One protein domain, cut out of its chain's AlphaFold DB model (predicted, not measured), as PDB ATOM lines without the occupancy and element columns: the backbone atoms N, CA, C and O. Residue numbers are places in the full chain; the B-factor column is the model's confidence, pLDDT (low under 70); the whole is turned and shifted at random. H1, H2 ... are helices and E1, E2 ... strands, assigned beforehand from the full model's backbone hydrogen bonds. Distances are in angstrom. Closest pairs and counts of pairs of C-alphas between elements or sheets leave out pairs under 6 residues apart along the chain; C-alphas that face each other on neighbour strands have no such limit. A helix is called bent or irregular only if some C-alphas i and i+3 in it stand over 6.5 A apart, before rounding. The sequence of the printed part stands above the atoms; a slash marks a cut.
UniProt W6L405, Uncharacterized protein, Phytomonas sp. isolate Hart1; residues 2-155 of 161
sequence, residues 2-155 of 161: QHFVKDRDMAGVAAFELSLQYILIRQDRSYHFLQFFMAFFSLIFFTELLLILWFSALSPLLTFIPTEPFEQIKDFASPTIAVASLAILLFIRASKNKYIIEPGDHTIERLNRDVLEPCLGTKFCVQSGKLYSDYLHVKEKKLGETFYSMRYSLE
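What this domain is: This is residues 2 to 155 of the 161 residues of an uncharacterized protein of Phytomonas sp. isolate Hart1 (UniProt W6L405). One very long helix, H1, is the spine of a rod, and the chain folds back along it: H3 runs back beside it, H4 starts on it, and the small hairpin of E1 and E2 packs on H4 and H1. Short H2 and H5 lie near H1, whose residues 2 to 12 stick out at one end. The printed part has 154 residues with five named helices and two named strands, in the order H1 H2 H3 H4 E1 E2 H5, mostly helix; the sheet, E1 - E2, is antiparallel. The whole is extended, with a radius of gyration of the C-alphas of 25.7 A and spans of 90 by 32 by 25 A.

How they stand to each other: Look first at the hairpin of E1, residues 122 to 125, and E2, residues 130 to 133, where N 123 and O 132 are within hydrogen-bond range at 2.7 A. H4, residues 104 to 120, is irregular, with C-alphas 114 and 117 7.0 A apart; its closest C-alphas to E1 are Leu 116 and Thr 122, 5.2 A. H1, residues 2 to 58, touches H4 with residues 24 to 28 alone, closest at C-alphas Leu 24 and Gly 104, 4.9 A. H3, residues 79 to 99, touches H1 at a shallow tilt of 25 degrees, opposite ways, closest at C-alphas Phe 45 and Ala 82, 5.2 A. H2, residues 68 to 74, and H5, residues 147 to 153, are each close to H1 but not clearly touching: C-alphas Phe 55 and Lys 74, and Gln 21 and Tyr 148, both 7.1 A. Every O i to N i+4 pair is within hydrogen-bond range in H1, H3 and H5, but 11 of 13 in H4 and 1 of 3 in H2, which has 2 of 4 O i to N i+3 pairs.

Where its parts are: Find C-alpha 2 at (193.776, 107.872, 149.026); from there H1 runs 82.2 A to C-alpha 58 at (124.058, 133.796, 113.926). H3 is 30.0 A long and H4 20.2 A.

The domain as a whole: The printed part has no cut, and the link from E2 to H5 is long. Look for pLDDT under 70 in residues 2 to 9, 62 to 76 and 134 to 155.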
ATOM      1  N   GLN A   2     194.971 107.178 148.502       45.31
ATOM      2  CA  GLN A   2     193.776 107.872 149.026       45.31
ATOM      3  C   GLN A   2     193.286 109.077 148.190       45.31
ATOM      4  O   GLN A   2     192.086 109.321 148.147       45.31
ATOM      5  N   HIS A   3     194.168 109.788 147.474       42.38
ATOM      6  CA  HIS A   3     193.765 110.927 146.627       42.38
ATOM      7  C   HIS A   3     192.884 110.526 145.428       42.38
ATOM      8  O   HIS A   3     191.869 111.160 145.175       42.38
ATOM      9  N   PHE A   4     193.196 109.412 144.755       41.44
ATOM     10  CA  PHE A   4     192.435 108.949 143.584       41.44
ATOM     11  C   PHE A   4     191.007 108.492 143.903       41.44
ATOM     12  O   PHE A   4     190.154 108.525 143.023       41.44
ATOM     13  N   VAL A   5     190.746 108.036 145.132       46.38
ATOM     14  CA  VAL A   5     189.394 107.639 145.559       46.38
ATOM     15  C   VAL A   5     188.545 108.887 145.802       46.38
ATOM     16  O   VAL A   5     187.445 108.986 145.277       46.38
ATOM     17  N   LYS A   6     189.115 109.892 146.478       50.94
ATOM     18  CA  LYS A   6     188.451 111.171 146.752       50.94
ATOM     19  C   LYS A   6     188.120 111.959 145.475       50.94
ATOM     20  O   LYS A   6     187.040 112.536 145.378       50.94
ATOM     21  N   ASP A   7     189.016 111.944 144.487       50.69
ATOM     22  CA  ASP A   7     188.791 112.618 143.201       50.69
ATOM     23  C   ASP A   7     187.777 111.868 142.316       50.69
ATOM     24  O   ASP A   7     187.011 112.495 141.582       50.69
ATOM     25  N   ARG A   8     187.710 110.529 142.410       51.56
ATOM     26  CA  ARG A   8     186.665 109.734 141.736       51.56
ATOM     27  C   ARG A   8     185.282 109.963 142.331       51.56
ATOM     28  O   ARG A   8     184.328 110.043 141.564       51.56
ATOM     29  N   ASP A   9     185.178 110.103 143.649       67.50
ATOM     30  CA  ASP A   9     183.904 110.411 144.305       67.50
ATOM     31  C   ASP A   9     183.400 111.802 143.887       67.50
ATOM     32  O   ASP A   9     182.226 111.963 143.568       67.50
ATOM     33  N   MET A  10     184.298 112.788 143.762       71.50
ATOM     34  CA  MET A  10     183.973 114.124 143.239       71.50
ATOM     35  C   MET A  10     183.515 114.098 141.775       71.50
ATOM     36  O   MET A  10     182.513 114.722 141.429       71.50
ATOM     37  N   ALA A  11     184.209 113.353 140.909       78.38
ATOM     38  CA  ALA A  11     183.817 113.216 139.509       78.38
ATOM     39  C   ALA A  11     182.476 112.476 139.348       78.38
ATOM     40  O   ALA A  11     181.672 112.842 138.492       78.38
ATOM     41  N   GLY A  12     182.220 111.462 140.180       79.69
ATOM     42  CA  GLY A  12     180.962 110.719 140.199       79.69
ATOM     43  C   GLY A  12     179.779 111.582 140.635       79.69
ATOM     44  O   GLY A  12     178.742 111.571 139.975       79.69
ATOM     45  N   VAL A  13     179.954 112.384 141.691       80.25
ATOM     46  CA  VAL A  13     178.936 113.341 142.146       80.25
ATOM     47  C   VAL A  13     178.659 114.387 141.068       80.25
ATOM     48  O   VAL A  13     177.504 114.572 140.703       80.25
ATOM     49  N   ALA A  14     179.692 114.991 140.474       81.38
ATOM     50  CA  ALA A  14     179.515 115.981 139.408       81.38
ATOM     51  C   ALA A  14     178.824 115.395 138.161       81.38
ATOM     52  O   ALA A  14     177.954 116.031 137.564       81.38
ATOM     53  N   ALA A  15     179.169 114.164 137.769       85.56
ATOM     54  CA  ALA A  15     178.511 113.472 136.662       85.56
ATOM     55  C   ALA A  15     177.035 113.178 136.968       85.56
ATOM     56  O   ALA A  15     176.183 113.288 136.083       85.56
ATOM     57  N   PHE A  16     176.720 112.832 138.214       85.38
ATOM     58  CA  PHE A  16     175.352 112.598 138.653       85.38
ATOM     59  C   PHE A  16     174.536 113.903 138.714       85.38
ATOM     60  O   PHE A  16     173.427 113.936 138.184       85.38
ATOM     61  N   GLU A  17     175.102 115.001 139.225       85.62
ATOM     62  CA  GLU A  17     174.492 116.342 139.185       85.62
ATOM     63  C   GLU A  17     174.190 116.787 137.750       85.62
ATOM     64  O   GLU A  17     173.063 117.178 137.443       85.62
ATOM     65  N   LEU A  18     175.165 116.662 136.844       85.44
ATOM     66  CA  LEU A  18     174.984 116.980 135.425       85.44
ATOM     67  C   LEU A  18     173.909 116.107 134.773       85.44
ATOM     68  O   LEU A  18     173.122 116.594 133.962       85.44
ATOM     69  N   SER A  19     173.844 114.824 135.138       87.00
ATOM     70  CA  SER A  19     172.819 113.909 134.629       87.00
ATOM     71  C   SER A  19     171.418 114.325 135.088       87.00
ATOM     72  O   SER A  19     170.492 114.332 134.278       87.00
ATOM     73  N   LEU A  20     171.262 114.729 136.354       86.88
ATOM     74  CA  LEU A  20     169.992 115.228 136.892       86.88
ATOM     75  C   LEU A  20     169.571 116.544 136.231       86.88
ATOM     76  O   LEU A  20     168.426 116.661 135.794       86.88
ATOM     77  N   GLN A  21     170.495 117.495 136.071       86.00
ATOM     78  CA  GLN A  21     170.239 118.742 135.343       86.00
ATOM     79  C   GLN A  21     169.810 118.473 133.893       86.00
ATOM     80  O   GLN A  21     168.865 119.081 133.392       86.00
ATOM     81  N   TYR A  22     170.474 117.534 133.212       86.19
ATOM     82  CA  TYR A  22     170.131 117.162 131.842       86.19
ATOM     83  C   TYR A  22     168.731 116.544 131.738       86.19
ATOM     84  O   TYR A  22     167.962 116.904 130.841       86.19
ATOM     85  N   ILE A  23     168.384 115.632 132.652       85.12
ATOM     86  CA  ILE A  23     167.052 115.013 132.711       85.12
ATOM     87  C   ILE A  23     165.981 116.082 132.932       85.12
ATOM     88  O   ILE A  23     164.980 116.083 132.217       85.12
ATOM     89  N   LEU A  24     166.224 117.014 133.853       85.06
ATOM     90  CA  LEU A  24     165.309 118.105 134.170       85.06
ATOM     91  C   LEU A  24     165.032 118.973 132.936       85.06
ATOM     92  O   LEU A  24     163.880 119.099 132.525       85.06
ATOM     93  N   ILE A  25     166.077 119.463 132.259       84.06
ATOM     94  CA  ILE A  25     165.937 120.278 131.037       84.06
ATOM     95  C   ILE A  25     165.171 119.517 129.948       84.06
ATOM     96  O   ILE A  25     164.321 120.072 129.246       84.06
ATOM     97  N   ARG A  26     165.478 118.228 129.770       84.44
ATOM     98  CA  ARG A  26     164.802 117.394 128.773       84.44
ATOM     99  C   ARG A  26     163.319 117.226 129.100       84.44
ATOM    100  O   ARG A  26     162.488 117.224 128.184       84.44
ATOM    101  N   GLN A  27     162.994 117.072 130.375       84.31
ATOM    102  CA  GLN A  27     161.627 116.904 130.827       84.31
ATOM    103  C   GLN A  27     160.820 118.195 130.695       84.31
ATOM    104  O   GLN A  27     159.739 118.149 130.108       84.31
ATOM    105  N   ASP A  28     161.368 119.340 131.101       83.38
ATOM    106  CA  ASP A  28     160.711 120.642 130.933       83.38
ATOM    107  C   ASP A  28     160.451 120.965 129.468       83.38
ATOM    108  O   ASP A  28     159.345 121.356 129.094       83.38
ATOM    109  N   ARG A  29     161.427 120.708 128.592       83.69
ATOM    110  CA  ARG A  29     161.221 120.881 127.151       83.69
ATOM    111  C   ARG A  29     160.074 120.011 126.638       83.69
ATOM    112  O   ARG A  29     159.275 120.472 125.828       83.69
ATOM    113  N   SER A  30     159.991 118.764 127.095       83.50
ATOM    114  CA  SER A  30     158.922 117.840 126.699       83.50
ATOM    115  C   SER A  30     157.561 118.295 127.233       83.50
ATOM    116  O   SER A  30     156.563 118.228 126.516       83.50
ATOM    117  N   TYR A  31     157.529 118.811 128.462       85.69
ATOM    118  CA  TYR A  31     156.340 119.370 129.093       85.69
ATOM    119  C   TYR A  31     155.825 120.605 128.343       85.69
ATOM    120  O   TYR A  31     154.662 120.626 127.940       85.69
ATOM    121  N   HIS A  32     156.685 121.591 128.078       86.12
ATOM    122  CA  HIS A  32     156.316 122.802 127.341       86.12
ATOM    123  C   HIS A  32     155.932 122.516 125.892       86.12
ATOM    124  O   HIS A  32     154.977 123.097 125.383       86.12
ATOM    125  N   PHE A  33     156.612 121.577 125.233       86.94
ATOM    126  CA  PHE A  33     156.224 121.130 123.899       86.94
ATOM    127  C   PHE A  33     154.802 120.560 123.912       86.94
ATOM    128  O   PHE A  33     153.963 120.945 123.105       86.94
ATOM    129  N   LEU A  34     154.484 119.702 124.881       86.50
ATOM    130  CA  LEU A  34     153.156 119.111 125.005       86.50
ATOM    131  C   LEU A  34     152.080 120.141 125.404       86.50
ATOM    132  O   LEU A  34     150.955 120.070 124.908       86.50
ATOM    133  N   GLN A  35     152.418 121.126 126.243       87.25
ATOM    134  CA  GLN A  35     151.554 122.280 126.514       87.25
ATOM    135  C   GLN A  35     151.283 123.100 125.251       87.25
ATOM    136  O   GLN A  35     150.136 123.467 125.011       87.25
ATOM    137  N   PHE A  36     152.305 123.343 124.427       89.31
ATOM    138  CA  PHE A  36     152.159 124.051 123.159       89.31
ATOM    139  C   PHE A  36     151.200 123.315 122.217       89.31
ATOM    140  O   PHE A  36     150.288 123.937 121.680       89.31
ATOM    141  N   PHE A  37     151.318 121.989 122.080       88.88
ATOM    142  CA  PHE A  37     150.356 121.209 121.290       88.88
ATOM    143  C   PHE A  37     148.936 121.296 121.842       88.88
ATOM    144  O   PHE A  37     147.996 121.464 121.067       88.88
ATOM    145  N   MET A  38     148.759 121.212 123.165       89.38
ATOM    146  CA  MET A  38     147.435 121.399 123.762       89.38
ATOM    147  C   MET A  38     146.868 122.784 123.452       89.38
ATOM    148  O   MET A  38     145.719 122.877 123.029       89.38
ATOM    149  N   ALA A  39     147.665 123.841 123.612       90.50
ATOM    150  CA  ALA A  39     147.248 125.203 123.307       90.50
ATOM    151  C   ALA A  39     146.873 125.348 121.824       90.50
ATOM    152  O   ALA A  39     145.780 125.815 121.512       90.50
ATOM    153  N   PHE A  40     147.719 124.859 120.917       91.62
ATOM    154  CA  PHE A  40     147.502 124.920 119.475       91.62
ATOM    155  C   PHE A  40     146.219 124.198 119.042       91.62
ATOM    156  O   PHE A  40     145.370 124.786 118.374       91.62
ATOM    157  N   PHE A  41     146.021 122.948 119.472       89.94
ATOM    158  CA  PHE A  41     144.807 122.205 119.129       89.94
ATOM    159  C   PHE A  41     143.558 122.755 119.820       89.94
ATOM    160  O   PHE A  41     142.475 122.679 119.246       89.94
ATOM    161  N   SER A  42     143.691 123.338 121.015       90.75
ATOM    162  CA  SER A  42     142.578 124.028 121.666       90.75
ATOM    163  C   SER A  42     142.168 125.279 120.898       90.75
ATOM    164  O   SER A  42     140.976 125.490 120.707       90.75
ATOM    165  N   LEU A  43     143.131 126.055 120.387       91.94
ATOM    166  CA  LEU A  43     142.865 127.221 119.551       91.94
ATOM    167  C   LEU A  43     142.096 126.797 118.302       91.94
ATOM    168  O   LEU A  43     141.022 127.333 118.063       91.94
ATOM    169  N   ILE A  44     142.585 125.784 117.575       89.62
ATOM    170  CA  ILE A  44     141.891 125.243 116.395       89.62
ATOM    171  C   ILE A  44     140.461 124.830 116.755       89.62
ATOM    172  O   ILE A  44     139.516 125.240 116.090       89.62
ATOM    173  N   PHE A  45     140.291 124.059 117.830       89.62
ATOM    174  CA  PHE A  45     138.980 123.584 118.262       89.62
ATOM    175  C   PHE A  45     138.015 124.731 118.601       89.62
ATOM    176  O   PHE A  45     136.861 124.712 118.176       89.62
ATOM    177  N   PHE A  46     138.473 125.745 119.343       90.25
ATOM    178  CA  PHE A  46     137.651 126.904 119.691       90.25
ATOM    179  C   PHE A  46     137.334 127.777 118.476       90.25
ATOM    180  O   PHE A  46     136.203 128.239 118.355       90.25
ATOM    181  N   THR A  47     138.291 127.982 117.569       89.75
ATOM    182  CA  THR A  47     138.060 128.716 116.320       89.75
ATOM    183  C   THR A  47     137.019 128.005 115.459       89.75
ATOM    184  O   THR A  47     136.066 128.643 115.026       89.75
ATOM    185  N   GLU A  48     137.130 126.687 115.282       86.94
ATOM    186  CA  GLU A  48     136.134 125.885 114.559       86.94
ATOM    187  C   GLU A  48     134.756 125.945 115.224       86.94
ATOM    188  O   GLU A  48     133.752 126.169 114.552       86.94
ATOM    189  N   LEU A  49     134.681 125.814 116.553       87.50
ATOM    190  CA  LEU A  49     133.417 125.952 117.281       87.50
ATOM    191  C   LEU A  49     132.776 127.326 117.082       87.50
ATOM    192  O   LEU A  49     131.560 127.409 116.904       87.50
ATOM    193  N   LEU A  50     133.573 128.395 117.108       88.38
ATOM    194  CA  LEU A  50     133.094 129.754 116.874       88.38
ATOM    195  C   LEU A  50     132.578 129.922 115.446       88.38
ATOM    196  O   LEU A  50     131.506 130.492 115.267       88.38
ATOM    197  N   LEU A  51     133.291 129.395 114.448       85.12
ATOM    198  CA  LEU A  51     132.850 129.424 113.054       85.12
ATOM    199  C   LEU A  51     131.550 128.634 112.869       85.12
ATOM    200  O   LEU A  51     130.597 129.153 112.291       85.12
ATOM    201  N   ILE A  52     131.467 127.419 113.415       85.06
ATOM    202  CA  ILE A  52     130.256 126.593 113.358       85.06
ATOM    203  C   ILE A  52     129.090 127.325 114.023       85.06
ATOM    204  O   ILE A  52     128.018 127.410 113.428       85.06
ATOM    205  N   LEU A  53     129.272 127.891 115.218       85.62
ATOM    206  CA  LEU A  53     128.233 128.656 115.913       85.62
ATOM    207  C   LEU A  53     127.804 129.888 115.104       85.62
ATOM    208  O   LEU A  53     126.610 130.156 114.960       85.62
ATOM    209  N   TRP A  54     128.769 130.613 114.539       83.31
ATOM    210  CA  TRP A  54     128.515 131.797 113.729       83.31
ATOM    211  C   TRP A  54     127.690 131.460 112.486       83.31
ATOM    212  O   TRP A  54     126.655 132.079 112.252       83.31
ATOM    213  N   PHE A  55     128.087 130.442 111.720       79.94
ATOM    214  CA  PHE A  55     127.401 130.062 110.484       79.94
ATOM    215  C   PHE A  55     126.090 129.299 110.708       79.94
ATOM    216  O   PHE A  55     125.179 129.426 109.893       79.94
ATOM    217  N   SER A  56     125.963 128.523 111.789       77.81
ATOM    218  CA  SER A  56     124.753 127.729 112.057       77.81
ATOM    219  C   SER A  56     123.661 128.495 112.802       77.81
ATOM    220  O   SER A  56     122.485 128.244 112.552       77.81
ATOM    221  N   ALA A  57     124.023 129.424 113.695       79.19
ATOM    222  CA  ALA A  57     123.064 130.116 114.554       79.19
ATOM    223  C   ALA A  57     122.952 131.616 114.247       79.19
ATOM    224  O   ALA A  57     121.841 132.124 114.125       79.19
ATOM    225  N   LEU A  58     124.072 132.333 114.097       76.44
ATOM    226  CA  LEU A  58     124.058 133.796 113.926       76.44
ATOM    227  C   LEU A  58     123.799 134.244 112.483       76.44
ATOM    228  O   LEU A  58     122.994 135.142 112.256       76.44
ATOM    229  N   SER A  59     124.450 133.618 111.506       73.38
ATOM    230  CA  SER A  59     124.291 133.936 110.084       73.38
ATOM    231  C   SER A  59     122.836 133.860 109.595       73.38
ATOM    232  O   SER A  59     122.410 134.817 108.950       73.38
ATOM    233  N   PRO A  60     122.029 132.826 109.924       71.00
ATOM    234  CA  PRO A  60     120.624 132.800 109.514       71.00
ATOM    235  C   PRO A  60     119.748 133.842 110.231       71.00
ATOM    236  O   PRO A  60     118.676 134.170 109.729       71.00
ATOM    237  N   LEU A  61     120.182 134.380 111.378       72.12
ATOM    238  CA  LEU A  61     119.485 135.459 112.091       72.12
ATOM    239  C   LEU A  61     119.811 136.851 111.522       72.12
ATOM    240  O   LEU A  61     118.997 137.766 111.639       72.12
ATOM    241  N   LEU A  62     120.979 137.024 110.893       68.88
ATOM    242  CA  LEU A  62     121.419 138.279 110.278       68.88
ATOM    243  C   LEU A  62     121.170 138.265 108.761       68.88
ATOM    244  O   LEU A  62     122.092 138.349 107.956       68.88
ATOM    245  N   THR A  63     119.902 138.223 108.350       63.34
ATOM    246  CA  THR A  63     119.486 138.223 106.929       63.34
ATOM    247  C   THR A  63     119.767 139.531 106.170       63.34
ATOM    248  O   THR A  63     119.462 139.626 104.986       63.34
ATOM    249  N   PHE A  64     120.311 140.558 106.833       62.72
ATOM    250  CA  PHE A  64     120.489 141.910 106.284       62.72
ATOM    251  C   PHE A  64     121.936 142.258 105.891       62.72
ATOM    252  O   PHE A  64     122.165 143.343 105.360       62.72
ATOM    253  N   ILE A  65     122.913 141.384 106.154       64.88
ATOM    254  CA  ILE A  65     124.333 141.653 105.870       64.88
ATOM    255  C   ILE A  65     124.751 140.931 104.578       64.88
ATOM    256  O   ILE A  65     124.465 139.740 104.451       64.88
ATOM    257  N   PRO A  66     125.443 141.606 103.635       61.88
ATOM    258  CA  PRO A  66     125.987 140.960 102.441       61.88
ATOM    259  C   PRO A  66     126.909 139.794 102.828       61.88
ATOM    260  O   PRO A  66     127.895 139.985 103.543       61.88
ATOM    261  N   THR A  67     126.585 138.584 102.374       63.91
ATOM    262  CA  THR A  67     127.269 137.335 102.753       63.91
ATOM    263  C   THR A  67     128.538 137.048 101.951       63.91
ATOM    264  O   THR A  67     129.314 136.187 102.355       63.91
ATOM    265  N   GLU A  68     128.800 137.786 100.867       64.62
ATOM    266  CA  GLU A  68     129.906 137.531  99.926       64.62
ATOM    267  C   GLU A  68     131.301 137.353 100.570       64.62
ATOM    268  O   GLU A  68     131.975 136.379 100.234       64.62
ATOM    269  N   PRO A  69     131.765 138.192 101.526       65.25
ATOM    270  CA  PRO A  69     133.064 137.966 102.172       65.25
ATOM    271  C   PRO A  69     133.047 136.810 103.189       65.25
ATOM    272  O   PRO A  69     134.095 136.264 103.525       65.25
ATOM    273  N   PHE A  70     131.870 136.421 103.687       65.12
ATOM    274  CA  PHE A  70     131.710 135.367 104.692       65.12
ATOM    275  C   PHE A  70     131.575 133.971 104.074       65.12
ATOM    276  O   PHE A  70     131.903 132.987 104.735       65.12
ATOM    277  N   GLU A  71     131.150 133.865 102.813       65.62
ATOM    278  CA  GLU A  71     131.074 132.585 102.100       65.62
ATOM    279  C   GLU A  71     132.450 131.940 101.908       65.62
ATOM    280  O   GLU A  71     132.575 130.734 102.089       65.62
ATOM    281  N   GLN A  72     133.506 132.728 101.681       66.88
ATOM    282  CA  GLN A  72     134.877 132.203 101.584       66.88
ATOM    283  C   GLN A  72     135.391 131.622 102.909       66.88
ATOM    284  O   GLN A  72     136.197 130.697 102.914       66.88
ATOM    285  N   ILE A  73     134.931 132.157 104.044       68.81
ATOM    286  CA  ILE A  73     135.324 131.700 105.388       68.81
ATOM    287  C   ILE A  73     134.493 130.474 105.805       68.81
ATOM    288  O   ILE A  73     134.946 129.649 106.598       68.81
ATOM    289  N   LYS A  74     133.290 130.318 105.246       65.69
ATOM    290  CA  LYS A  74     132.386 129.197 105.524       65.69
ATOM    291  C   LYS A  74     132.984 127.848 105.134       65.69
ATOM    292  O   LYS A  74     132.773 126.879 105.855       65.69
ATOM    293  N   ASP A  75     133.772 127.803 104.064       69.88
ATOM    294  CA  ASP A  75     134.458 126.582 103.624       69.88
ATOM    295  C   ASP A  75     135.527 126.101 104.620       69.88
ATOM    296  O   ASP A  75     135.895 124.926 104.619       69.88
ATOM    297  N   PHE A  76     135.994 126.984 105.509       69.62
ATOM    298  CA  PHE A  76     136.903 126.619 106.594       69.62
ATOM    299  C   PHE A  76     136.176 126.056 107.816       69.62
ATOM    300  O   PHE A  76     136.814 125.395 108.623       69.62
ATOM    301  N   ALA A  77     134.865 126.283 107.961       71.56
ATOM    302  CA  ALA A  77     134.091 125.776 109.087       71.56
ATOM    303  C   ALA A  77     133.776 124.292 108.873       71.56
ATOM    304  O   ALA A  77     132.809 123.933 108.193       71.56
ATOM    305  N   SER A  78     134.588 123.414 109.458       77.56
ATOM    306  CA  SER A  78     134.471 121.979 109.235       77.56
ATOM    307  C   SER A  78     134.264 121.213 110.542       77.56
ATOM    308  O   SER A  78     135.183 121.090 111.363       77.56
ATOM    309  N   PRO A  79     133.091 120.577 110.736       80.31
ATOM    310  CA  PRO A  79     132.842 119.773 111.928       80.31
ATOM    311  C   PRO A  79     133.806 118.584 112.033       80.31
ATOM    312  O   PRO A  79     134.079 118.117 113.137       80.31
ATOM    313  N   THR A  80     134.378 118.108 110.922       85.00
ATOM    314  CA  THR A  80     135.385 117.039 110.961       85.00
ATOM    315  C   THR A  80     136.704 117.519 111.566       85.00
ATOM    316  O   THR A  80     137.319 116.769 112.323       85.00
ATOM    317  N   ILE A  81     137.106 118.772 111.319       83.69
ATOM    318  CA  ILE A  81     138.300 119.384 111.922       83.69
ATOM    319  C   ILE A  81     138.077 119.607 113.423       83.69
ATOM    320  O   ILE A  81     138.957 119.297 114.232       83.69
ATOM    321  N   ALA A  82     136.879 120.043 113.825       83.12
ATOM    322  CA  ALA A  82     136.507 120.157 115.236       83.12
ATOM    323  C   ALA A  82     136.566 118.797 115.964       83.12
ATOM    324  O   ALA A  82     137.157 118.673 117.036       83.12
ATOM    325  N   VAL A  83     136.007 117.739 115.370       87.75
ATOM    326  CA  VAL A  83     136.043 116.387 115.954       87.75
ATOM    327  C   VAL A  83     137.472 115.837 116.004       87.75
ATOM    328  O   VAL A  83     137.871 115.258 117.015       87.75
ATOM    329  N   ALA A  84     138.267 116.037 114.950       88.31
ATOM    330  CA  ALA A  84     139.653 115.581 114.897       88.31
ATOM    331  C   ALA A  84     140.532 116.291 115.940       88.31
ATOM    332  O   ALA A  84     141.264 115.631 116.677       88.31
ATOM    333  N   SER A  85     140.426 117.618 116.055       86.50
ATOM    334  CA  SER A  85     141.151 118.397 117.069       86.50
ATOM    335  C   SER A  85     140.745 117.998 118.490       86.50
ATOM    336  O   SER A  85     141.619 117.806 119.337       86.50
ATOM    337  N   LEU A  86     139.455 117.750 118.744       88.75
ATOM    338  CA  LEU A  86     138.983 117.215 120.023       88.75
ATOM    339  C   LEU A  86     139.565 115.828 120.323       88.75
ATOM    340  O   LEU A  86     140.040 115.590 121.433       88.75
ATOM    341  N   ALA A  87     139.563 114.912 119.352       90.50
ATOM    342  CA  ALA A  87     140.126 113.572 119.525       90.50
ATOM    343  C   ALA A  87     141.627 113.630 119.853       90.50
ATOM    344  O   ALA A  87     142.095 112.927 120.752       90.50
ATOM    345  N   ILE A  88     142.369 114.518 119.185       90.19
ATOM    346  CA  ILE A  88     143.788 114.762 119.460       90.19
ATOM    347  C   ILE A  88     143.979 115.339 120.869       90.19
ATOM    348  O   ILE A  88     144.820 114.844 121.616       90.19
ATOM    349  N   LEU A  89     143.177 116.325 121.286       90.00
ATOM    350  CA  LEU A  89     143.230 116.885 122.643       90.00
ATOM    351  C   LEU A  89     142.961 115.824 123.715       90.00
ATOM    352  O   LEU A  89     143.673 115.763 124.720       90.00
ATOM    353  N   LEU A  90     141.967 114.960 123.498       89.56
ATOM    354  CA  LEU A  90     141.664 113.848 124.397       89.56
ATOM    355  C   LEU A  90     142.819 112.848 124.459       89.56
ATOM    356  O   LEU A  90     143.180 112.405 125.549       89.56
ATOM    357  N   PHE A  91     143.442 112.541 123.321       89.62
ATOM    358  CA  PHE A  91     144.610 111.668 123.268       89.62
ATOM    359  C   PHE A  91     145.815 112.269 124.003       89.62
ATOM    360  O   PHE A  91     146.474 111.571 124.779       89.62
ATOM    361  N   ILE A  92     146.081 113.568 123.825       87.00
ATOM    362  CA  ILE A  92     147.148 114.278 124.540       87.00
ATOM    363  C   ILE A  92     146.865 114.270 126.045       87.00
ATOM    364  O   ILE A  92     147.761 113.975 126.835       87.00
ATOM    365  N   ARG A  93     145.618 114.518 126.460       85.19
ATOM    366  CA  ARG A  93     145.218 114.497 127.874       85.19
ATOM    367  C   ARG A  93     145.353 113.105 128.492       85.19
ATOM    368  O   ARG A  93     145.901 112.975 129.585       85.19
ATOM    369  N   ALA A  94     144.902 112.068 127.791       85.38
ATOM    370  CA  ALA A  94     145.058 110.681 128.222       85.38
ATOM    371  C   ALA A  94     146.540 110.291 128.328       85.38
ATOM    372  O   ALA A  94     146.950 109.670 129.307       85.38
ATOM    373  N   SER A  95     147.359 110.717 127.362       82.38
ATOM    374  CA  SER A  95     148.804 110.481 127.361       82.38
ATOM    375  C   SER A  95     149.501 111.208 128.510       82.38
ATOM    376  O   SER A  95     150.300 110.598 129.215       82.38
ATOM    377  N   LYS A  96     149.154 112.475 128.766       80.31
ATOM    378  CA  LYS A  96     149.680 113.247 129.900       80.31
ATOM    379  C   LYS A  96     149.388 112.558 131.234       80.31
ATOM    380  O   LYS A  96     150.292 112.444 132.055       80.31
ATOM    381  N   ASN A  97     148.164 112.058 131.419       79.19
ATOM    382  CA  ASN A  97     147.778 111.330 132.631       79.19
ATOM    383  C   ASN A  97     148.501 109.983 132.757       79.19
ATOM    384  O   ASN A  97     148.916 109.613 133.849       79.19
ATOM    385  N   LYS A  98     148.668 109.250 131.648       78.88
ATOM    386  CA  LYS A  98     149.324 107.935 131.648       78.88
ATOM    387  C   LYS A  98     150.822 108.021 131.942       78.88
ATOM    388  O   LYS A  98     151.345 107.166 132.647       78.88
ATOM    389  N   TYR A  99     151.507 109.020 131.387       74.88
ATOM    390  CA  TYR A  99     152.961 109.165 131.509       74.88
ATOM    391  C   TYR A  99     153.399 110.126 132.619       74.88
ATOM    392  O   TYR A  99     154.598 110.327 132.777       74.88
ATOM    393  N   ILE A 100     152.454 110.696 133.382       72.38
ATOM    394  CA  ILE A 100     152.721 111.638 134.483       72.38
ATOM    395  C   ILE A 100     153.702 112.725 134.014       72.38
ATOM    396  O   ILE A 100     154.780 112.924 134.569       72.38
ATOM    397  N   ILE A 101     153.364 113.372 132.892       70.75
ATOM    398  CA  ILE A 101     154.213 114.415 132.309       70.75
ATOM    399  C   ILE A 101     154.013 115.680 133.141       70.75
ATOM    400  O   ILE A 101     153.075 116.456 132.922       70.75
ATOM    401  N   GLU A 102     154.885 115.829 134.129       78.00
ATOM    402  CA  GLU A 102     154.923 116.913 135.104       78.00
ATOM    403  C   GLU A 102     156.114 117.846 134.832       78.00
ATOM    404  O   GLU A 102     157.090 117.416 134.199       78.00
ATOM    405  N   PRO A 103     156.050 119.102 135.316       78.50
ATOM    406  CA  PRO A 103     157.200 119.998 135.368       78.50
ATOM    407  C   PRO A 103     158.428 119.323 135.990       78.50
ATOM    408  O   PRO A 103     158.307 118.481 136.892       78.50
ATOM    409  N   GLY A 104     159.612 119.710 135.523       77.69
ATOM    410  CA  GLY A 104     160.897 119.216 136.006       77.69
ATOM    411  C   GLY A 104     161.044 119.381 137.517       77.69
ATOM    412  O   GLY A 104     161.446 118.432 138.189       77.69
ATOM    413  N   ASP A 105     160.601 120.517 138.063       77.75
ATOM    414  CA  ASP A 105     160.610 120.802 139.505       77.75
ATOM    415  C   ASP A 105     159.871 119.741 140.328       77.75
ATOM    416  O   ASP A 105     160.441 119.161 141.251       77.75
ATOM    417  N   HIS A 106     158.630 119.418 139.955       83.31
ATOM    418  CA  HIS A 106     157.834 118.401 140.654       83.31
ATOM    419  C   HIS A 106     158.431 117.002 140.515       83.31
ATOM    420  O   HIS A 106     158.344 116.179 141.428       83.31
ATOM    421  N   THR A 107     159.097 116.732 139.393       84.06
ATOM    422  CA  THR A 107     159.769 115.448 139.191       84.06
ATOM    423  C   THR A 107     160.984 115.306 140.088       84.06
ATOM    424  O   THR A 107     161.190 114.237 140.662       84.06
ATOM    425  N   ILE A 108     161.762 116.375 140.247       84.25
ATOM    426  CA  ILE A 108     162.879 116.416 141.185       84.25
ATOM    427  C   ILE A 108     162.392 116.355 142.627       84.25
ATOM    428  O   ILE A 108     162.982 115.636 143.423       84.25
ATOM    429  N   GLU A 109     161.316 117.054 142.976       85.25
ATOM    430  CA  GLU A 109     160.734 116.996 144.317       85.25
ATOM    431  C   GLU A 109     160.310 115.564 144.673       85.25
ATOM    432  O   GLU A 109     160.648 115.050 145.741       85.25
ATOM    433  N   ARG A 110     159.659 114.872 143.732       85.12
ATOM    434  CA  ARG A 110     159.312 113.458 143.879       85.12
ATOM    435  C   ARG A 110     160.550 112.570 143.961       85.12
ATOM    436  O   ARG A 110     160.603 111.684 144.805       85.12
ATOM    437  N   LEU A 111     161.554 112.804 143.117       86.75
ATOM    438  CA  LEU A 111     162.807 112.049 143.132       86.75
ATOM    439  C   LEU A 111     163.571 112.234 144.452       86.75
ATOM    440  O   LEU A 111     164.108 111.264 144.987       86.75
ATOM    441  N   ASN A 112     163.587 113.453 144.992       86.88
ATOM    442  CA  ASN A 112     164.160 113.770 146.295       86.88
ATOM    443  C   ASN A 112     163.465 112.969 147.391       86.88
ATOM    444  O   ASN A 112     164.118 112.215 148.106       86.88
ATOM    445  N   ARG A 113     162.136 113.077 147.462       86.50
ATOM    446  CA  ARG A 113     161.320 112.434 148.495       86.50
ATOM    447  C   ARG A 113     161.361 110.906 148.429       86.50
ATOM    448  O   ARG A 113     161.455 110.254 149.464       86.50
ATOM    449  N   ASP A 114     161.264 110.340 147.229       88.25
ATOM    450  CA  ASP A 114     161.034 108.902 147.052       88.25
ATOM    451  C   ASP A 114     162.343 108.107 146.892       88.25
ATOM    452  O   ASP A 114     162.346 106.900 147.133       88.25
ATOM    453  N   VAL A 115     163.453 108.748 146.494       86.25
ATOM    454  CA  VAL A 115     164.725 108.057 146.196       86.25
ATOM    455  C   VAL A 115     165.938 108.720 146.849       86.25
ATOM    456  O   VAL A 115     166.653 108.056 147.596       86.25
ATOM    457  N   LEU A 116     166.219 109.997 146.572       84.62
ATOM    458  CA  LEU A 116     167.509 110.599 146.952       84.62
ATOM    459  C   LEU A 116     167.653 110.752 148.472       84.62
ATOM    460  O   LEU A 116     168.703 110.421 149.024       84.62
ATOM    461  N   GLU A 117     166.599 111.182 149.161       81.94
ATOM    462  CA  GLU A 117     166.586 111.277 150.622       81.94
ATOM    463  C   GLU A 117     166.631 109.893 151.283       81.94
ATOM    464  O   GLU A 117     167.569 109.639 152.043       81.94
ATOM    465  N   PRO A 118     165.705 108.957 150.989       83.25
ATOM    466  CA  PRO A 118     165.660 107.677 151.692       83.25
ATOM    467  C   PRO A 118     166.816 106.732 151.342       83.25
ATOM    468  O   PRO A 118     167.249 105.969 152.205       83.25
ATOM    469  N   CYS A 119     167.313 106.737 150.101       81.81
ATOM    470  CA  CYS A 119     168.342 105.787 149.668       81.81
ATOM    471  C   CYS A 119     169.763 106.350 149.748       81.81
ATOM    472  O   CYS A 119     170.702 105.578 149.934       81.81
ATOM    473  N   LEU A 120     169.936 107.662 149.570       79.06
ATOM    474  CA  LEU A 120     171.258 108.286 149.453       79.06
ATOM    475  C   LEU A 120     171.525 109.347 150.530       79.06
ATOM    476  O   LEU A 120     172.660 109.806 150.635       79.06
ATOM    477  N   GLY A 121     170.528 109.738 151.336       79.06
ATOM    478  CA  GLY A 121     170.673 110.814 152.324       79.06
ATOM    479  C   GLY A 121     171.049 112.151 151.680       79.06
ATOM    480  O   GLY A 121     171.820 112.932 152.253       79.06
ATOM    481  N   THR A 122     170.581 112.371 150.446       81.50
ATOM    482  CA  THR A 122     170.894 113.554 149.639       81.50
ATOM    483  C   THR A 122     169.644 114.179 149.030       81.50
ATOM    484  O   THR A 122     168.640 113.512 148.817       81.50
ATOM    485  N   LYS A 123     169.712 115.475 148.727       84.50
ATOM    486  CA  LYS A 123     168.671 116.265 148.069       84.50
ATOM    487  C   LYS A 123     169.276 117.037 146.914       84.50
ATOM    488  O   LYS A 123     170.256 117.753 147.096       84.50
ATOM    489  N   PHE A 124     168.686 116.935 145.736       83.75
ATOM    490  CA  PHE A 124     169.040 117.768 144.596       83.75
ATOM    491  C   PHE A 124     168.219 119.060 144.625       83.75
ATOM    492  O   PHE A 124     166.987 119.022 144.644       83.75
ATOM    493  N   CYS A 125     168.882 120.214 144.630       80.56
ATOM    494  CA  CYS A 125     168.206 121.505 144.529       80.56
ATOM    495  C   CYS A 125     168.197 121.973 143.079       80.56
ATOM    496  O   CYS A 125     169.257 122.164 142.483       80.56
ATOM    497  N   VAL A 126     167.011 122.233 142.533       75.06
ATOM    498  CA  VAL A 126     166.872 122.699 141.148       75.06
ATOM    499  C   VAL A 126     167.521 124.067 140.936       75.06
ATOM    500  O   VAL A 126     168.232 124.264 139.955       75.06
ATOM    501  N   GLN A 127     167.350 124.995 141.884       71.62
ATOM    502  CA  GLN A 127     167.869 126.363 141.759       71.62
ATOM    503  C   GLN A 127     169.398 126.410 141.719       71.62
ATOM    504  O   GLN A 127     169.984 127.156 140.938       71.62
ATOM    505  N   SER A 128     170.055 125.612 142.563       71.56
ATOM    506  CA  SER A 128     171.516 125.561 142.606       71.56
ATOM    507  C   SER A 128     172.107 124.479 141.712       71.56
ATOM    508  O   SER A 128     173.323 124.425 141.584       71.56
ATOM    509  N   GLY A 129     171.295 123.597 141.126       72.12
ATOM    510  CA  GLY A 129     171.754 122.467 140.323       72.12
ATOM    511  C   GLY A 129     172.684 121.492 141.058       72.12
ATOM    512  O   GLY A 129     173.376 120.725 140.391       72.12
ATOM    513  N   LYS A 130     172.746 121.531 142.394       78.56
ATOM    514  CA  LYS A 130     173.694 120.753 143.209       78.56
ATOM    515  C   LYS A 130     172.988 119.774 144.140       78.56
ATOM    516  O   LYS A 130     171.846 120.003 144.553       78.56
ATOM    517  N   LEU A 131     173.697 118.705 144.496       80.00
ATOM    518  CA  LEU A 131     173.307 117.770 145.548       80.00
ATOM    519  C   LEU A 131     173.783 118.261 146.912       80.00
ATOM    520  O   LEU A 131     174.938 118.629 147.110       80.00
ATOM    521  N   TYR A 132     172.884 118.189 147.880       75.81
ATOM    522  CA  TYR A 132     173.151 118.446 149.284       75.81
ATOM    523  C   TYR A 132     172.977 117.151 150.058       75.81
ATOM    524  O   TYR A 132     171.995 116.453 149.859       75.81
ATOM    525  N   SER A 133     173.905 116.827 150.949       70.38
ATOM    526  CA  SER A 133     173.662 115.818 151.984       70.38
ATOM    527  C   SER A 133     173.145 116.517 153.237       70.38
ATOM    528  O   SER A 133     173.597 117.626 153.535       70.38
ATOM    529  N   ASP A 134     172.262 115.869 154.003       57.62
ATOM    530  CA  ASP A 134     171.724 116.405 155.266       57.62
ATOM    531  C   ASP A 134     172.830 116.819 156.270       57.62
ATOM    532  O   ASP A 134     172.613 117.668 157.134       57.62
ATOM    533  N   TYR A 135     174.062 116.315 156.113       47.53
ATOM    534  CA  TYR A 135     175.233 116.687 156.921       47.53
ATOM    535  C   TYR A 135     175.949 117.987 156.490       47.53
ATOM    536  O   TYR A 135     176.826 118.472 157.206       47.53
ATOM    537  N   LEU A 136     175.602 118.569 155.338       48.19
ATOM    538  CA  LEU A 136     176.306 119.692 154.693       48.19
ATOM    539  C   LEU A 136     175.453 120.968 154.576       48.19
ATOM    540  O   LEU A 136     175.764 121.863 153.795       48.19
ATOM    541  N   HIS A 137     174.409 121.113 155.394       40.72
ATOM    542  CA  HIS A 137     173.499 122.266 155.336       40.72
ATOM    543  C   HIS A 137     174.069 123.618 155.820       40.72
ATOM    544  O   HIS A 137     173.343 124.609 155.836       40.72
ATOM    545  N   VAL A 138     175.351 123.722 156.198       41.00
ATOM    546  CA  VAL A 138     175.858 124.920 156.910       41.00
ATOM    547  C   VAL A 138     176.807 125.804 156.094       41.00
ATOM    548  O   VAL A 138     177.044 126.951 156.475       41.00
ATOM    549  N   LYS A 139     177.346 125.365 154.954       41.31
ATOM    550  CA  LYS A 139     178.344 126.174 154.235       41.31
ATOM    551  C   LYS A 139     178.221 126.038 152.729       41.31
ATOM    552  O   LYS A 139     178.925 125.235 152.151       41.31
ATOM    553  N   GLU A 140     177.367 126.851 152.115       47.12
ATOM    554  CA  GLU A 140     177.706 127.603 150.893       47.12
ATOM    555  C   GLU A 140     176.494 128.407 150.417       47.12
ATOM    556  O   GLU A 140     175.744 128.028 149.526       47.12
ATOM    557  N   LYS A 141     176.322 129.587 151.020       42.44
ATOM    558  CA  LYS A 141     175.413 130.635 150.533       42.44
ATOM    559  C   LYS A 141     176.035 131.483 149.409       42.44
ATOM    560  O   LYS A 141     175.548 132.569 149.119       42.44
ATOM    561  N   LYS A 142     177.145 131.040 148.816       50.12
ATOM    562  CA  LYS A 142     177.886 131.766 147.780       50.12
ATOM    563  C   LYS A 142     178.665 130.784 146.915       50.12
ATOM    564  O   LYS A 142     179.801 130.487 147.256       50.12
ATOM    565  N   LEU A 143     178.094 130.336 145.799       44.12
ATOM    566  CA  LEU A 143     178.890 130.108 144.592       44.12
ATOM    567  C   LEU A 143     178.001 129.936 143.357       44.12
ATOM    568  O   LEU A 143     177.363 128.899 143.216       44.12
ATOM    569  N   GLY A 144     178.036 130.959 142.498       50.12
ATOM    570  CA  GLY A 144     178.169 130.838 141.043       50.12
ATOM    571  C   GLY A 144     177.005 130.238 140.265       50.12
ATOM    572  O   GLY A 144     176.619 129.097 140.485       50.12
ATOM    573  N   GLU A 145     176.525 131.021 139.303       53.50
ATOM    574  CA  GLU A 145     175.596 130.647 138.236       53.50
ATOM    575  C   GLU A 145     175.815 129.215 137.730       53.50
ATOM    576  O   GLU A 145     176.929 128.798 137.406       53.50
ATOM    577  N   THR A 146     174.728 128.455 137.670       56.38
ATOM    578  CA  THR A 146     174.705 127.079 137.186       56.38
ATOM    579  C   THR A 146     174.273 127.046 135.729       56.38
ATOM    580  O   THR A 146     173.677 127.990 135.217       56.38
ATOM    581  N   PHE A 147     174.539 125.936 135.037       55.28
ATOM    582  CA  PHE A 147     174.110 125.760 133.643       55.28
ATOM    583  C   PHE A 147     172.592 125.940 133.469       55.28
ATOM    584  O   PHE A 147     172.135 126.404 132.426       55.28
ATOM    585  N   TYR A 148     171.819 125.590 134.502       50.12
ATOM    586  CA  TYR A 148     170.380 125.816 134.558       50.12
ATOM    587  C   TYR A 148     170.056 127.308 134.692       50.12
ATOM    588  O   TYR A 148     169.323 127.837 133.860       50.12
ATOM    589  N   SER A 149     170.661 128.017 135.655       58.84
ATOM    590  CA  SER A 149     170.409 129.454 135.809       58.84
ATOM    591  C   SER A 149     170.833 130.242 134.570       58.84
ATOM    592  O   SER A 149     170.044 131.046 134.103       58.84
ATOM    593  N   MET A 150     171.997 129.949 133.974       58.16
ATOM    594  CA  MET A 150     172.463 130.612 132.745       58.16
ATOM    595  C   MET A 150     171.505 130.429 131.564       58.16
ATOM    596  O   MET A 150     171.371 131.324 130.736       58.16
ATOM    597  N   ARG A 151     170.848 129.267 131.448       57.44
ATOM    598  CA  ARG A 151     169.959 128.980 130.316       57.44
ATOM    599  C   ARG A 151     168.632 129.736 130.401       57.44
ATOM    600  O   ARG A 151     168.089 130.072 129.356       57.44
ATOM    601  N   TYR A 152     168.140 129.994 131.610       55.31
ATOM    602  CA  TYR A 152     166.852 130.657 131.837       55.31
ATOM    603  C   TYR A 152     166.978 132.142 132.219       55.31
ATOM    604  O   TYR A 152     166.025 132.889 132.031       55.31
ATOM    605  N   SER A 153     168.141 132.617 132.678       54.09
ATOM    606  CA  SER A 153     168.389 134.054 132.895       54.09
ATOM    607  C   SER A 153     168.547 134.839 131.587       54.09
ATOM    608  O   SER A 153     168.320 136.043 131.555       54.09
ATOM    609  N   LEU A 154     168.870 134.157 130.483       51.59
ATOM    610  CA  LEU A 154     168.889 134.740 129.137       51.59
ATOM    611  C   LEU A 154     167.489 135.090 128.594       51.59
ATOM    612  O   LEU A 154     167.405 135.842 127.630       51.59
ATOM    613  N   GLU A 155     166.404 134.578 129.188       49.59
ATOM    614  CA  GLU A 155     165.027 134.910 128.775       49.59
ATOM    615  C   GLU A 155     164.440 136.123 129.518       49.59
ATOM    616  O   GLU A 155     163.427 136.668 129.082       49.59
TER     617      GLU A 155